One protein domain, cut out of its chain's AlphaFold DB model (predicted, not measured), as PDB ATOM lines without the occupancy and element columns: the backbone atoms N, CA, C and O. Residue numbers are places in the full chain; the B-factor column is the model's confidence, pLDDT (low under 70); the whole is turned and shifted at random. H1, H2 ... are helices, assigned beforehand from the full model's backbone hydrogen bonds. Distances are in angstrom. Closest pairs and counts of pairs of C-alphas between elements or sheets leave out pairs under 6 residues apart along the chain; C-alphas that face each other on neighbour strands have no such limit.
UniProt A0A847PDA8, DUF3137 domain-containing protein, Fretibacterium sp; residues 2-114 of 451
ATOM      1  N   SER A   2      39.538 -33.420 -13.088       65.75
ATOM      2  CA  SER A   2      39.172 -34.161 -11.861       65.75
ATOM      3  C   SER A   2      39.741 -33.589 -10.551       65.75
ATOM      4  O   SER A   2      39.019 -33.530  -9.565       65.75
ATOM      5  N   GLU A   3      40.996 -33.135 -10.542       66.50
ATOM      6  CA  GLU A   3      41.680 -32.599  -9.344       66.50
ATOM      7  C   GLU A   3      41.029 -31.310  -8.813       66.50
ATOM      8  O   GLU A   3      40.746 -31.181  -7.628       66.50
ATOM      9  N   VAL A   4      40.692 -30.373  -9.707       67.56
ATOM     10  CA  VAL A   4      40.044 -29.098  -9.344       67.56
ATOM     11  C   VAL A   4      38.636 -29.326  -8.782       67.56
ATOM     12  O   VAL A   4      38.224 -28.645  -7.849       67.56
ATOM     13  N   ILE A   5      37.914 -30.320  -9.310       65.00
ATOM     14  CA  ILE A   5      36.592 -30.714  -8.808       65.00
ATOM     15  C   ILE A   5      36.712 -31.345  -7.415       65.00
ATOM     16  O   ILE A   5      35.893 -31.051  -6.549       65.00
ATOM     17  N   TRP A   6      37.744 -32.154  -7.166       71.06
ATOM     18  CA  TRP A   6      38.009 -32.735  -5.846       71.06
ATOM     19  C   TRP A   6      38.382 -31.686  -4.796       71.06
ATOM     20  O   TRP A   6      37.877 -31.744  -3.677       71.06
ATOM     21  N   VAL A   7      39.194 -30.693  -5.160       71.56
ATOM     22  CA  VAL A   7      39.547 -29.580  -4.266       71.56
ATOM     23  C   VAL A   7      38.326 -28.706  -3.966       71.56
ATOM     24  O   VAL A   7      38.084 -28.377  -2.809       71.56
ATOM     25  N   LEU A   8      37.500 -28.392  -4.970       60.94
ATOM     26  CA  LEU A   8      36.240 -27.664  -4.764       60.94
ATOM     27  C   LEU A   8      35.234 -28.464  -3.921       60.94
ATOM     28  O   LEU A   8      34.518 -27.881  -3.109       60.94
ATOM     29  N   PHE A   9      35.198 -29.789  -4.072       68.19
ATOM     30  CA  PHE A   9      34.359 -30.675  -3.265       68.19
ATOM     31  C   PHE A   9      34.810 -30.717  -1.801       68.19
ATOM     32  O   PHE A   9      33.978 -30.586  -0.906       68.19
ATOM     33  N   LEU A  10      36.116 -30.846  -1.555       70.81
ATOM     34  CA  LEU A  10      36.687 -30.797  -0.208       70.81
ATOM     35  C   LEU A  10      36.449 -29.432   0.443       70.81
ATOM     36  O   LEU A  10      35.996 -29.378   1.580       70.81
ATOM     37  N   PHE A  11      36.616 -28.343  -0.309       68.00
ATOM     38  CA  PHE A  11      36.321 -26.990   0.166       68.00
ATOM     39  C   PHE A  11      34.832 -26.809   0.506       68.00
ATOM     40  O   PHE A  11      34.477 -26.221   1.525       68.00
ATOM     41  N   PHE A  12      33.925 -27.362  -0.305       59.34
ATOM     42  CA  PHE A  12      32.493 -27.358  -0.003       59.34
ATOM     43  C   PHE A  12      32.165 -28.196   1.245       59.34
ATOM     44  O   PHE A  12      31.369 -27.777   2.086       59.34
ATOM     45  N   LEU A  13      32.792 -29.361   1.407       67.75
ATOM     46  CA  LEU A  13      32.618 -30.207   2.586       67.75
ATOM     47  C   LEU A  13      33.155 -29.537   3.862       67.75
ATOM     48  O   LEU A  13      32.584 -29.711   4.933       67.75
ATOM     49  N   GLU A  14      34.226 -28.759   3.755       69.56
ATOM     50  CA  GLU A  14      34.873 -28.119   4.897       69.56
ATOM     51  C   GLU A  14      34.171 -26.815   5.308       69.56
ATOM     52  O   GLU A  14      33.975 -26.571   6.497       69.56
ATOM     53  N   PHE A  15      33.690 -26.017   4.345       66.56
ATOM     54  CA  PHE A  15      33.087 -24.707   4.627       66.56
ATOM     55  C   PHE A  15      31.558 -24.667   4.500       66.56
ATOM     56  O   PHE A  15      30.896 -23.993   5.291       66.56
ATOM     57  N   ALA A  16      30.952 -25.388   3.550       62.88
ATOM     58  CA  ALA A  16      29.505 -25.313   3.320       62.88
ATOM     59  C   ALA A  16      28.702 -26.256   4.231       62.88
ATOM     60  O   ALA A  16      27.624 -25.883   4.696       62.88
ATOM     61  N   MET A  17      29.218 -27.446   4.553       68.88
ATOM     62  CA  MET A  17      28.533 -28.392   5.453       68.88
ATOM     63  C   MET A  17      28.315 -27.851   6.875       68.88
ATOM     64  O   MET A  17      27.195 -27.983   7.374       68.88
ATOM     65  N   PRO A  18      29.294 -27.199   7.536       73.75
ATOM     66  CA  PRO A  18      29.059 -26.586   8.843       73.75
ATOM     67  C   PRO A  18      27.976 -25.506   8.788       73.75
ATOM     68  O   PRO A  18      27.120 -25.452   9.669       73.75
ATOM     69  N   VAL A  19      27.944 -24.696   7.725       65.31
ATOM     70  CA  VAL A  19      26.906 -23.672   7.527       65.31
ATOM     71  C   VAL A  19      25.535 -24.322   7.345       65.31
ATOM     72  O   VAL A  19      24.575 -23.916   7.999       65.31
ATOM     73  N   VAL A  20      25.430 -25.378   6.535       68.19
ATOM     74  CA  VAL A  20      24.182 -26.135   6.344       68.19
ATOM     75  C   VAL A  20      23.719 -26.789   7.650       68.19
ATOM     76  O   VAL A  20      22.529 -26.741   7.961       68.19
ATOM     77  N   LEU A  21      24.632 -27.338   8.455       69.00
ATOM     78  CA  LEU A  21      24.320 -27.927   9.760       69.00
ATOM     79  C   LEU A  21      23.896 -26.876  10.790       69.00
ATOM     80  O   LEU A  21      22.934 -27.110  11.519       69.00
ATOM     81  N   ILE A  22      24.545 -25.709  10.831       72.38
ATOM     82  CA  ILE A  22      24.175 -24.593  11.716       72.38
ATOM     83  C   ILE A  22      22.809 -24.033  11.320       72.38
ATOM     84  O   ILE A  22      21.956 -23.827  12.184       72.38
ATOM     85  N   VAL A  23      22.555 -23.840  10.022       67.75
ATOM     86  CA  VAL A  23      21.243 -23.428   9.507       67.75
ATOM     87  C   VAL A  23      20.198 -24.497   9.838       67.75
ATOM     88  O   VAL A  23      19.141 -24.171  10.379       67.75
ATOM     89  N   GLY A  24      20.500 -25.778   9.625       68.25
ATOM     90  CA  GLY A  24      19.630 -26.902   9.974       68.25
ATOM     91  C   GLY A  24      19.302 -26.971  11.469       68.25
ATOM     92  O   GLY A  24      18.135 -27.113  11.834       68.25
ATOM     93  N   LEU A  25      20.294 -26.788  12.343       70.50
ATOM     94  CA  LEU A  25      20.130 -26.719  13.798       70.50
ATOM     95  C   LEU A  25      19.339 -25.483  14.226       70.50
ATOM     96  O   LEU A  25      18.467 -25.588  15.089       70.50
ATOM     97  N   PHE A  26      19.582 -24.326  13.609       68.44
ATOM     98  CA  PHE A  26      18.837 -23.099  13.871       68.44
ATOM     99  C   PHE A  26      17.360 -23.259  13.497       68.44
ATOM    100  O   PHE A  26      16.476 -22.969  14.307       68.44
ATOM    101  N   PHE A  27      17.068 -23.796  12.309       64.19
ATOM    102  CA  PHE A  27      15.703 -24.109  11.883       64.19
ATOM    103  C   PHE A  27      15.068 -25.210  12.746       64.19
ATOM    104  O   PHE A  27      13.903 -25.082  13.132       64.19
ATOM    105  N   GLY A  28      15.832 -26.239  13.122       63.91
ATOM    106  CA  GLY A  28      15.408 -27.331  13.997       63.91
ATOM    107  C   GLY A  28      15.029 -26.854  15.399       63.91
ATOM    108  O   GLY A  28      13.926 -27.135  15.868       63.91
ATOM    109  N   MET A  29      15.878 -26.048  16.044       62.72
ATOM    110  CA  MET A  29      15.602 -25.437  17.349       62.72
ATOM    111  C   MET A  29      14.388 -24.501  17.299       62.72
ATOM    112  O   MET A  29      13.537 -24.536  18.195       62.72
ATOM    113  N   ARG A  30      14.255 -23.707  16.225       60.12
ATOM    114  CA  ARG A  30      13.103 -22.817  16.018       60.12
ATOM    115  C   ARG A  30      11.804 -23.601  15.818       60.12
ATOM    116  O   ARG A  30      10.760 -23.185  16.321       60.12
ATOM    117  N   ALA A  31      11.861 -24.748  15.142       58.00
ATOM    118  CA  ALA A  31      10.732 -25.663  14.997       58.00
ATOM    119  C   ALA A  31      10.359 -26.334  16.333       58.00
ATOM    120  O   ALA A  31       9.174 -26.482  16.637       58.00
ATOM    121  N   LEU A  32      11.343 -26.687  17.164       56.22
ATOM    122  CA  LEU A  32      11.137 -27.398  18.430       56.22
ATOM    123  C   LEU A  32      10.466 -26.521  19.499       56.22
ATOM    124  O   LEU A  32       9.489 -26.952  20.112       56.22
ATOM    125  N   HIS A  33      10.891 -25.259  19.643       56.34
ATOM    126  CA  HIS A  33      10.212 -24.282  20.514       56.34
ATOM    127  C   HIS A  33       8.769 -23.996  20.073       56.34
ATOM    128  O   HIS A  33       7.899 -23.697  20.891       56.34
ATOM    129  N   LYS A  34       8.494 -24.091  18.769       59.41
ATOM    130  CA  LYS A  34       7.164 -23.845  18.204       59.41
ATOM    131  C   LYS A  34       6.216 -25.032  18.399       59.41
ATOM    132  O   LYS A  34       5.023 -24.823  18.609       59.41
ATOM    133  N   ARG A  35       6.746 -26.263  18.408       60.53
ATOM    134  CA  ARG A  35       5.967 -27.494  18.629       60.53
ATOM    135  C   ARG A  35       5.243 -27.518  19.974       60.53
ATOM    136  O   ARG A  35       4.149 -28.063  20.028       60.53
ATOM    137  N   GLN A  36       5.816 -26.956  21.041       63.09
ATOM    138  CA  GLN A  36       5.146 -26.915  22.350       63.09
ATOM    139  C   GLN A  36       3.877 -26.051  22.310       63.09
ATOM    140  O   GLN A  36       2.802 -26.544  22.633       63.09
ATOM    141  N   ARG A  37       3.973 -24.822  21.788       64.31
ATOM    142  CA  ARG A  37       2.822 -23.908  21.651       64.31
ATOM    143  C   ARG A  37       1.716 -24.467  20.758       64.31
ATOM    144  O   ARG A  37       0.536 -24.300  21.035       64.31
ATOM    145  N   GLU A  38       2.103 -25.124  19.665       66.62
ATOM    146  CA  GLU A  38       1.149 -25.738  18.733       66.62
ATOM    147  C   GLU A  38       0.480 -26.983  19.338       66.62
ATOM    148  O   GLU A  38      -0.671 -27.262  19.030       66.62
ATOM    149  N   ARG A  39       1.160 -27.721  20.228       65.62
ATOM    150  CA  ARG A  39       0.545 -28.832  20.976       65.62
ATOM    151  C   ARG A  39      -0.497 -28.340  21.971       65.62
ATOM    152  O   ARG A  39      -1.546 -28.959  22.081       65.62
ATOM    153  N   GLU A  40      -0.216 -27.249  22.676       67.56
ATOM    154  CA  GLU A  40      -1.171 -26.641  23.607       67.56
ATOM    155  C   GLU A  40      -2.436 -26.171  22.884       67.56
ATOM    156  O   GLU A  40      -3.536 -26.468  23.341       67.56
ATOM    157  N   SER A  41      -2.302 -25.530  21.716       66.38
ATOM    158  CA  SER A  41      -3.469 -25.100  20.934       66.38
ATOM    159  C   SER A  41      -4.275 -26.277  20.366       66.38
ATOM    160  O   SER A  41      -5.503 -26.256  20.430       66.38
ATOM    161  N   LEU A  42      -3.602 -27.346  19.925       63.41
ATOM    162  CA  LEU A  42      -4.246 -28.592  19.484       63.41
ATOM    163  C   LEU A  42      -4.986 -29.304  20.607       63.41
ATOM    164  O   LEU A  42      -6.077 -29.821  20.392       63.41
ATOM    165  N   ASN A  43      -4.396 -29.335  21.800       69.94
ATOM    166  CA  ASN A  43      -5.036 -29.911  22.974       69.94
ATOM    167  C   ASN A  43      -6.244 -29.073  23.408       69.94
ATOM    168  O   ASN A  43      -7.258 -29.651  23.779       69.94
ATOM    169  N   ALA A  44      -6.163 -27.742  23.318       64.38
ATOM    170  CA  ALA A  44      -7.280 -26.842  23.611       64.38
ATOM    171  C   ALA A  44      -8.411 -26.923  22.569       64.38
ATOM    172  O   ALA A  44      -9.570 -26.709  22.904       64.38
ATOM    173  N   SER A  45      -8.081 -27.256  21.319       63.75
ATOM    174  CA  SER A  45      -9.043 -27.451  20.223       63.75
ATOM    175  C   SER A  45      -9.584 -28.885  20.148       63.75
ATOM    176  O   SER A  45     -10.403 -29.209  19.288       63.75
ATOM    177  N   ARG A  46      -9.109 -29.783  21.021       61.25
ATOM    178  CA  ARG A  46      -9.465 -31.202  21.017       61.25
ATOM    179  C   ARG A  46     -10.910 -31.368  21.497       61.25
ATOM    180  O   ARG A  46     -11.175 -31.270  22.689       61.25
ATOM    181  N   GLY A  47     -11.818 -31.638  20.561       62.62
ATOM    182  CA  GLY A  47     -13.257 -31.791  20.820       62.62
ATOM    183  C   GLY A  47     -14.146 -30.948  19.903       62.62
ATOM    184  O   GLY A  47     -15.338 -31.213  19.826       62.62
ATOM    185  N   ASP A  48     -13.567 -29.990  19.175       74.81
ATOM    186  CA  ASP A  48     -14.251 -29.167  18.173       74.81
ATOM    187  C   ASP A  48     -13.688 -29.500  16.778       74.81
ATOM    188  O   ASP A  48     -12.508 -29.268  16.485       74.81
ATOM    189  N   GLU A  49     -14.516 -30.121  15.930       75.00
ATOM    190  CA  GLU A  49     -14.113 -30.583  14.595       75.00
ATOM    191  C   GLU A  49     -13.685 -29.423  13.685       75.00
ATOM    192  O   GLU A  49     -12.682 -29.539  12.971       75.00
ATOM    193  N   VAL A  50     -14.370 -28.279  13.781       74.75
ATOM    194  CA  VAL A  50     -14.096 -27.078  12.982       74.75
ATOM    195  C   VAL A  50     -12.776 -26.445  13.420       74.75
ATOM    196  O   VAL A  50     -11.918 -26.135  12.585       74.75
ATOM    197  N   ALA A  51     -12.550 -26.328  14.734       71.94
ATOM    198  CA  ALA A  51     -11.289 -25.817  15.281       71.94
ATOM    199  C   ALA A  51     -10.089 -26.662  14.820       71.94
ATOM    200  O   ALA A  51      -9.058 -26.130  14.391       71.94
ATOM    201  N   MET A  52     -10.229 -27.992  14.857       74.19
ATOM    202  CA  MET A  52      -9.176 -28.906  14.417       74.19
ATOM    203  C   MET A  52      -8.901 -28.826  12.912       74.19
ATOM    204  O   MET A  52      -7.737 -28.936  12.500       74.19
ATOM    205  N   GLU A  53      -9.931 -28.647  12.078       78.56
ATOM    206  CA  GLU A  53      -9.752 -28.481  10.635       78.56
ATOM    207  C   GLU A  53      -8.970 -27.200  10.316       78.56
ATOM    208  O   GLU A  53      -7.990 -27.244   9.559       78.56
ATOM    209  N   LEU A  54      -9.325 -26.083  10.955       73.69
ATOM    210  CA  LEU A  54      -8.630 -24.805  10.792       73.69
ATOM    211  C   LEU A  54      -7.164 -24.894  11.238       73.69
ATOM    212  O   LEU A  54      -6.254 -24.502  10.495       73.69
ATOM    213  N   GLU A  55      -6.881 -25.498  12.394       74.25
ATOM    214  CA  GLU A  55      -5.499 -25.711  12.837       74.25
ATOM    215  C   GLU A  55      -4.709 -26.641  11.903       74.25
ATOM    216  O   GLU A  55      -3.492 -26.483  11.728       74.25
ATOM    217  N   ARG A  56      -5.373 -27.612  11.261       76.75
ATOM    218  CA  ARG A  56      -4.755 -28.481  10.251       76.75
ATOM    219  C   ARG A  56      -4.426 -27.705   8.975       76.75
ATOM    220  O   ARG A  56      -3.288 -27.810   8.511       76.75
ATOM    221  N   LYS A  57      -5.363 -26.914   8.432       74.50
ATOM    222  CA  LYS A  57      -5.146 -26.065   7.238       74.50
ATOM    223  C   LYS A  57      -3.976 -25.115   7.454       74.50
ATOM    224  O   LYS A  57      -3.044 -25.071   6.649       74.50
ATOM    225  N   ARG A  58      -3.932 -24.466   8.613       74.19
ATOM    226  CA  ARG A  58      -2.825 -23.589   8.977       74.19
ATOM    227  C   ARG A  58      -1.487 -24.310   9.116       74.19
ATOM    228  O   ARG A  58      -0.463 -23.788   8.666       74.19
ATOM    229  N   ARG A  59      -1.451 -25.480   9.764       72.81
ATOM    230  CA  ARG A  59      -0.211 -26.267   9.872       72.81
ATOM    231  C   ARG A  59       0.296 -26.666   8.494       72.81
ATOM    232  O   ARG A  59       1.483 -26.480   8.241       72.81
ATOM    233  N   LYS A  60      -0.585 -27.124   7.599       72.38
ATOM    234  CA  LYS A  60      -0.237 -27.409   6.199       72.38
ATOM    235  C   LYS A  60       0.332 -26.166   5.509       72.38
ATOM    236  O   LYS A  60       1.431 -26.237   4.973       72.38
ATOM    237  N   ALA A  61      -0.334 -25.014   5.617       71.50
ATOM    238  CA  ALA A  61       0.135 -23.754   5.029       71.50
ATOM    239  C   ALA A  61       1.534 -23.344   5.524       71.50
ATOM    240  O   ALA A  61       2.390 -22.959   4.725       71.50
ATOM    241  N   LYS A  62       1.794 -23.461   6.836       72.75
ATOM    242  CA  LYS A  62       3.110 -23.188   7.437       72.75
ATOM    243  C   LYS A  62       4.175 -24.173   6.969       72.75
ATOM    244  O   LYS A  62       5.271 -23.742   6.639       72.75
ATOM    245  N   TRP A  63       3.869 -25.471   6.963       70.75
ATOM    246  CA  TRP A  63       4.803 -26.503   6.512       70.75
ATOM    247  C   TRP A  63       5.191 -26.296   5.050       70.75
ATOM    248  O   TRP A  63       6.379 -26.280   4.748       70.75
ATOM    249  N   ILE A  64       4.217 -26.027   4.177       71.81
ATOM    250  CA  ILE A  64       4.464 -25.698   2.768       71.81
ATOM    251  C   ILE A  64       5.357 -24.454   2.660       71.81
ATOM    252  O   ILE A  64       6.345 -24.475   1.937       71.81
ATOM    253  N   GLY A  65       5.073 -23.398   3.433       69.56
ATOM    254  CA  GLY A  65       5.897 -22.184   3.452       69.56
ATOM    255  C   GLY A  65       7.328 -22.409   3.960       69.56
ATOM    256  O   GLY A  65       8.256 -21.780   3.462       69.56
ATOM    257  N   TYR A  66       7.535 -23.323   4.911       72.44
ATOM    258  CA  TYR A  66       8.875 -23.671   5.398       72.44
ATOM    259  C   TYR A  66       9.698 -24.473   4.392       72.44
ATOM    260  O   TYR A  66      10.922 -24.395   4.443       72.44
ATOM    261  N   LEU A  67       9.057 -25.204   3.476       74.38
ATOM    262  CA  LEU A  67       9.743 -25.966   2.431       74.38
ATOM    263  C   LEU A  67      10.245 -25.084   1.273       74.38
ATOM    264  O   LEU A  67      11.152 -25.498   0.561       74.38
ATOM    265  N   VAL A  68       9.727 -23.859   1.122       78.62
ATOM    266  CA  VAL A  68      10.102 -22.900   0.060       78.62
ATOM    267  C   VAL A  68      11.601 -22.578   0.083       78.62
ATOM    268  O   VAL A  68      12.269 -22.702  -0.937       78.62
ATOM    269  N   ALA A  69      12.140 -22.185   1.240       75.38
ATOM    270  CA  ALA A  69      13.542 -21.781   1.380       75.38
ATOM    271  C   ALA A  69      14.556 -22.922   1.137       75.38
ATOM    272  O   ALA A  69      15.482 -22.714   0.354       75.38
ATOM    273  N   PRO A  70      14.415 -24.122   1.741       78.38
ATOM    274  CA  PRO A  70      15.323 -25.230   1.458       78.38
ATOM    275  C   PRO A  70      15.171 -25.754   0.026       78.38
ATOM    276  O   PRO A  70      16.175 -26.130  -0.565       78.38
ATOM    277  N   LEU A  71      13.962 -25.735  -0.555       82.81
ATOM    278  CA  LEU A  71      13.762 -26.092  -1.961       82.81
ATOM    279  C   LEU A  71      14.517 -25.129  -2.886       82.81
ATOM    280  O   LEU A  71      15.265 -25.585  -3.745       82.81
ATOM    281  N   TRP A  72      14.377 -23.817  -2.666       88.75
ATOM    282  CA  TRP A  72      15.117 -22.795  -3.408       88.75
ATOM    283  C   TRP A  72      16.630 -23.002  -3.281       88.75
ATOM    284  O   TRP A  72      17.327 -23.091  -4.291       88.75
ATOM    285  N   LEU A  73      17.130 -23.177  -2.051       83.69
ATOM    286  CA  LEU A  73      18.555 -23.368  -1.780       83.69
ATOM    287  C   LEU A  73      19.108 -24.629  -2.455       83.69
ATOM    288  O   LEU A  73      20.168 -24.575  -3.071       83.69
ATOM    289  N   LEU A  74      18.383 -25.747  -2.383       85.50
ATOM    290  CA  LEU A  74      18.781 -27.006  -3.015       85.50
ATOM    291  C   LEU A  74      18.846 -26.855  -4.537       85.50
ATOM    292  O   LEU A  74      19.830 -27.262  -5.149       85.50
ATOM    293  N   THR A  75      17.836 -26.221  -5.143       86.31
ATOM    294  CA  THR A  75      17.838 -25.959  -6.590       86.31
ATOM    295  C   THR A  75      18.964 -25.014  -7.000       86.31
ATOM    296  O   THR A  75      19.637 -25.272  -7.989       86.31
ATOM    297  N   PHE A  76      19.238 -23.971  -6.214       87.31
ATOM    298  CA  PHE A  76      20.307 -23.014  -6.484       87.31
ATOM    299  C   PHE A  76      21.691 -23.673  -6.433       87.31
ATOM    300  O   PHE A  76      22.476 -23.523  -7.367       87.31
ATOM    301  N   VAL A  77      21.970 -24.474  -5.399       84.00
ATOM    302  CA  VAL A  77      23.241 -25.210  -5.269       84.00
ATOM    303  C   VAL A  77      23.413 -26.229  -6.398       84.00
ATOM    304  O   VAL A  77      24.501 -26.327  -6.964       84.00
ATOM    305  N   ALA A  78      22.351 -26.944  -6.785       84.69
ATOM    306  CA  ALA A  78      22.400 -27.888  -7.903       84.69
ATOM    307  C   ALA A  78      22.700 -27.194  -9.247       84.69
ATOM    308  O   ALA A  78      23.494 -27.699 -10.039       84.69
ATOM    309  N   LEU A  79      22.110 -26.020  -9.491       89.38
ATOM    310  CA  LEU A  79      22.343 -25.232 -10.707       89.38
ATOM    311  C   LEU A  79      23.771 -24.673 -10.770       89.38
ATOM    312  O   LEU A  79      24.376 -24.669 -11.841       89.38
ATOM    313  N   LEU A  80      24.337 -24.259  -9.631       84.62
ATOM    314  CA  LEU A  80      25.748 -23.870  -9.549       84.62
ATOM    315  C   LEU A  80      26.681 -25.057  -9.815       84.62
ATOM    316  O   LEU A  80      27.682 -24.903 -10.510       84.62
ATOM    317  N   TRP A  81      26.331 -26.253  -9.329       87.69
ATOM    318  CA  TRP A  81      27.090 -27.478  -9.601       87.69
ATOM    319  C   TRP A  81      27.114 -27.831 -11.094       87.69
ATOM    320  O   TRP A  81      28.113 -28.331 -11.605       87.69
ATOM    321  N   MET A  82      26.032 -27.530 -11.815       88.50
ATOM    322  CA  MET A  82      25.949 -27.684 -13.272       88.50
ATOM    323  C   MET A  82      26.761 -26.634 -14.054       88.50
ATOM    324  O   MET A  82      26.778 -26.678 -15.282       88.50
ATOM    325  N   GLY A  83      27.439 -25.703 -13.375       87.94
ATOM    326  CA  GLY A  83      28.292 -24.691 -14.002       87.94
ATOM    327  C   GLY A  83      27.527 -23.511 -14.601       87.94
ATOM    328  O   GLY A  83      28.081 -22.778 -15.420       87.94
ATOM    329  N   LEU A  84      26.261 -23.313 -14.218       88.75
ATOM    330  CA  LEU A  84      25.498 -22.156 -14.677       88.75
ATOM    331  C   LEU A  84      26.042 -20.860 -14.056       88.75
ATOM    332  O   LEU A  84      26.390 -20.839 -12.872       88.75
ATOM    333  N   PRO A  85      26.067 -19.750 -14.818       91.69
ATOM    334  CA  PRO A  85      26.447 -18.458 -14.271       91.69
ATOM    335  C   PRO A  85      25.459 -18.036 -13.175       91.69
ATOM    336  O   PRO A  85      24.252 -18.281 -13.268       91.69
ATOM    337  N   LEU A  86      25.973 -17.360 -12.145       82.75
ATOM    338  CA  LEU A  86      25.249 -17.061 -10.902       82.75
ATOM    339  C   LEU A  86      23.891 -16.366 -11.126       82.75
ATOM    340  O   LEU A  86      22.906 -16.713 -10.476       82.75
ATOM    341  N   GLN A  87      23.816 -15.438 -12.085       86.12
ATOM    342  CA  GLN A  87      22.587 -14.708 -12.428       86.12
ATOM    343  C   GLN A  87      21.491 -15.636 -12.987       86.12
ATOM    344  O   GLN A  87      20.325 -15.533 -12.606       86.12
ATOM    345  N   VAL A  88      21.870 -16.588 -13.849       86.31
ATOM    346  CA  VAL A  88      20.943 -17.556 -14.456       86.31
ATOM    347  C   VAL A  88      20.500 -18.588 -13.420       86.31
ATOM    348  O   VAL A  88      19.310 -18.885 -13.322       86.31
ATOM    349  N   ALA A  89      21.428 -19.078 -12.594       85.69
ATOM    350  CA  ALA A  89      21.113 -19.998 -11.503       85.69
ATOM    351  C   ALA A  89      20.103 -19.384 -10.515       85.69
ATOM    352  O   ALA A  89      19.154 -20.052 -10.108       85.69
ATOM    353  N   PHE A  90      20.256 -18.100 -10.179       88.44
ATOM    354  CA  PHE A  90      19.337 -17.382  -9.292       88.44
ATOM    355  C   PHE A  90      17.929 -17.244  -9.892       88.44
ATOM    356  O   PHE A  90      16.931 -17.509  -9.213       88.44
ATOM    357  N   GLY A  91      17.838 -16.867 -11.173       87.81
ATOM    358  CA  GLY A  91      16.561 -16.738 -11.879       87.81
ATOM    359  C   GLY A  91      15.798 -18.063 -11.941       87.81
ATOM    360  O   GLY A  91      14.630 -18.127 -11.562       87.81
ATOM    361  N   VAL A  92      16.475 -19.145 -12.336       88.81
ATOM    362  CA  VAL A  92      15.858 -20.475 -12.472       88.81
ATOM    363  C   VAL A  92      15.498 -21.078 -11.109       88.81
ATOM    364  O   VAL A  92      14.402 -21.620 -10.958       88.81
ATOM    365  N   ALA A  93      16.353 -20.928 -10.090       87.12
ATOM    366  CA  ALA A  93      16.065 -21.398  -8.729       87.12
ATOM    367  C   ALA A  93      14.825 -20.728  -8.116       87.12
ATOM    368  O   ALA A  93      14.166 -21.303  -7.252       87.12
ATOM    369  N   SER A  94      14.473 -19.525  -8.578       87.56
ATOM    370  CA  SER A  94      13.326 -18.763  -8.076       87.56
ATOM    371  C   SER A  94      11.971 -19.244  -8.608       87.56
ATOM    372  O   SER A  94      10.953 -18.871  -8.029       87.56
ATOM    373  N   LEU A  95      11.924 -20.097  -9.643       88.06
ATOM    374  CA  LEU A  95      10.664 -20.598 -10.217       88.06
ATOM    375  C   LEU A  95       9.977 -21.691  -9.366       88.06
ATOM    376  O   LEU A  95       8.791 -21.538  -9.054       88.06
ATOM    377  N   PRO A  96      10.661 -22.771  -8.926       86.25
ATOM    378  CA  PRO A  96      10.039 -23.848  -8.141       86.25
ATOM    379  C   PRO A  96       9.309 -23.417  -6.854       86.25
ATOM    380  O   PRO A  96       8.252 -23.983  -6.562       86.25
ATOM    381  N   PRO A  97       9.787 -22.428  -6.071       84.31
ATOM    382  CA  PRO A  97       9.113 -22.021  -4.841       84.31
ATOM    383  C   PRO A  97       7.817 -21.219  -5.049       84.31
ATOM    384  O   PRO A  97       7.044 -21.083  -4.097       84.31
ATOM    385  N   ILE A  98       7.540 -20.719  -6.263       82.69
ATOM    386  CA  ILE A  98       6.354 -19.891  -6.560       82.69
ATOM    387  C   ILE A  98       5.055 -20.667  -6.299       82.69
ATOM    388  O   ILE A  98       4.151 -20.159  -5.632       82.69
ATOM    389  N   LEU A  99       4.970 -21.915  -6.769       83.44
ATOM    390  CA  LEU A  99       3.784 -22.767  -6.613       83.44
ATOM    391  C   LEU A  99       3.478 -23.088  -5.132       83.44
ATOM    392  O   LEU A  99       2.365 -22.794  -4.682       83.44
ATOM    393  N   PRO A 100       4.424 -23.612  -4.323       79.50
ATOM    394  CA  PRO A 100       4.226 -23.792  -2.884       79.50
ATOM    395  C   PRO A 100       3.867 -22.491  -2.156       79.50
ATOM    396  O   PRO A 100       3.011 -22.492  -1.267       79.50
ATOM    397  N   LEU A 101       4.484 -21.366  -2.534       79.81
ATOM    398  CA  LEU A 101       4.194 -20.067  -1.928       79.81
ATOM    399  C   LEU A 101       2.749 -19.627  -2.205       79.81
ATOM    400  O   LEU A 101       2.067 -19.170  -1.284       79.81
ATOM    401  N   TYR A 102       2.263 -19.810  -3.434       82.06
ATOM    402  CA  TYR A 102       0.873 -19.552  -3.808       82.06
ATOM    403  C   TYR A 102      -0.107 -20.416  -2.997       82.06
ATOM    404  O   TYR A 102      -1.020 -19.886  -2.362       82.06
ATOM    405  N   TRP A 103       0.130 -21.730  -2.921       76.44
ATOM    406  CA  TRP A 103      -0.707 -22.656  -2.144       76.44
ATOM    407  C   TRP A 103      -0.712 -22.338  -0.643       76.44
ATOM    408  O   TRP A 103      -1.761 -22.379   0.002       76.44
ATOM    409  N   SER A 104       0.443 -21.968  -0.083       73.06
ATOM    410  CA  SER A 104       0.565 -21.531   1.311       73.06
ATOM    411  C   SER A 104      -0.263 -20.271   1.587       73.06
ATOM    412  O   SER A 104      -0.948 -20.195   2.610       73.06
ATOM    413  N   ARG A 105      -0.247 -19.293   0.668       76.06
ATOM    414  CA  ARG A 105      -1.069 -18.077   0.775       76.06
ATOM    415  C   ARG A 105      -2.563 -18.396   0.701       76.06
ATOM    416  O   ARG A 105      -3.306 -17.893   1.538       76.06
ATOM    417  N   LYS A 106      -2.978 -19.257  -0.232       79.62
ATOM    418  CA  LYS A 106      -4.381 -19.670  -0.393       79.62
ATOM    419  C   LYS A 106      -4.936 -20.346   0.867       79.62
ATOM    420  O   LYS A 106      -5.926 -19.884   1.418       79.62
ATOM    421  N   LEU A 107      -4.249 -21.370   1.379       73.75
ATOM    422  CA  LEU A 107      -4.677 -22.103   2.583       73.75
ATOM    423  C   LEU A 107      -4.772 -21.218   3.828       73.75
ATOM    424  O   LEU A 107      -5.571 -21.470   4.727       73.75
ATOM    425  N   LEU A 108      -3.914 -20.205   3.917       72.06
ATOM    426  CA  LEU A 108      -3.949 -19.270   5.027       72.06
ATOM    427  C   LEU A 108      -5.139 -18.305   4.929       72.06
ATOM    428  O   LEU A 108      -5.727 -17.977   5.953       72.06
ATOM    429  N   ARG A 109      -5.498 -17.874   3.717       72.69
ATOM    430  CA  ARG A 109      -6.689 -17.052   3.493       72.69
ATOM    431  C   ARG A 109      -7.954 -17.800   3.915       72.69
ATOM    432  O   ARG A 109      -8.706 -17.279   4.726       72.69
ATOM    433  N   GLU A 110      -8.100 -19.053   3.483       75.06
ATOM    434  CA  GLU A 110      -9.213 -19.926   3.896       75.06
ATOM    435  C   GLU A 110      -9.256 -20.133   5.423       75.06
ATOM    436  O   GLU A 110     -10.324 -20.200   6.026       75.06
ATOM    437  N   TYR A 111      -8.090 -20.222   6.075       73.12
ATOM    438  CA  TYR A 111      -8.008 -20.295   7.535       73.12
ATOM    439  C   TYR A 111      -8.487 -19.006   8.221       73.12
ATOM    440  O   TYR A 111      -9.187 -19.092   9.228       73.12
ATOM    441  N   ASN A 112      -8.119 -17.832   7.699       71.19
ATOM    442  CA  ASN A 112      -8.553 -16.547   8.250       71.19
ATOM    443  C   ASN A 112     -10.060 -16.342   8.080       71.19
ATOM    444  O   ASN A 112     -10.719 -15.925   9.027       71.19
ATOM    445  N   GLU A 113     -10.599 -16.673   6.905       72.19
ATOM    446  CA  GLU A 113     -12.036 -16.594   6.620       72.19
ATOM    447  C   GLU A 113     -12.826 -17.510   7.572       72.19
ATOM    448  O   GLU A 113     -13.720 -17.045   8.278       72.19
ATOM    449  N   GLY A 114     -12.408 -18.774   7.720       70.75
ATOM    450  CA  GLY A 114     -13.065 -19.700   8.646       70.75
ATOM    451  C   GLY A 114     -12.927 -19.315  10.126       70.75
ATOM    452  O   GLY A 114     -13.842 -19.562  10.909       70.75
TER     453      GLY A 114
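What this domain is: This is residues 2 to 114 of the 451 residues of the protein "DUF3137 domain-containing protein" of Fretibacterium sp (UniProt A0A847PDA8). Three rows of helix run back and forth: long H1, then H2 folded back beside it, then H3 and H4 one after the other along the other side of H2. H2 packs with H3 and H4, while H1 is only loosely joined, its residues 2 to 23 and 32 to 37 standing free. The printed part has 113 residues, four helices in the order H1 H2 H3 H4 and no named strand: all helix, loose, radius of gyration of the C-alphas 19.1 A, a rod of 63 by 27 by 16 A.

Where its parts are: H1, residues 2 to 44, measures 58.9 A from C-alpha 2 at (39.172, -34.161, -11.861), with a kink of 32 degrees near residue 13. H2, residues 49 to 81, measures 47.9 A. H3 is residues 86 to 93, 10.4 A. H4, residues 98 to 114, measures 24.7 A and ends at C-alpha 114, (-13.065, -19.700, 8.646).

How they stand to each other: H1 and H2 are close but not clearly touching, the closest C-alphas, of Leu 42 and Met 52, being 7.1 A apart; they run opposite ways at a shallow tilt of 8 degrees. With residues 54 to 68 alone, H2 touches H4, closest at the C-alphas of Ala 61 and Ser 104, 4.4 A. H2 and H3 form a hairpin, touching through residues 72 to 80 of H2 alone, closest at the C-alphas of Phe 76 and Ala 93, 5.1 A. H1 is apart from H3 and H4. Every O i to N i+4 pair is within hydrogen-bond range in H3 and H4; in H1 it is 34 of 39, in H2 26 of 29.

The domain as a whole: The C-alphas farthest apart, of Glu 3 and Gly 47, are 62.7 A apart. The printed part has no cut, and its three links are tight. Its mean pLDDT is 73.9, with 41 residues under 70, among them 26 to 47.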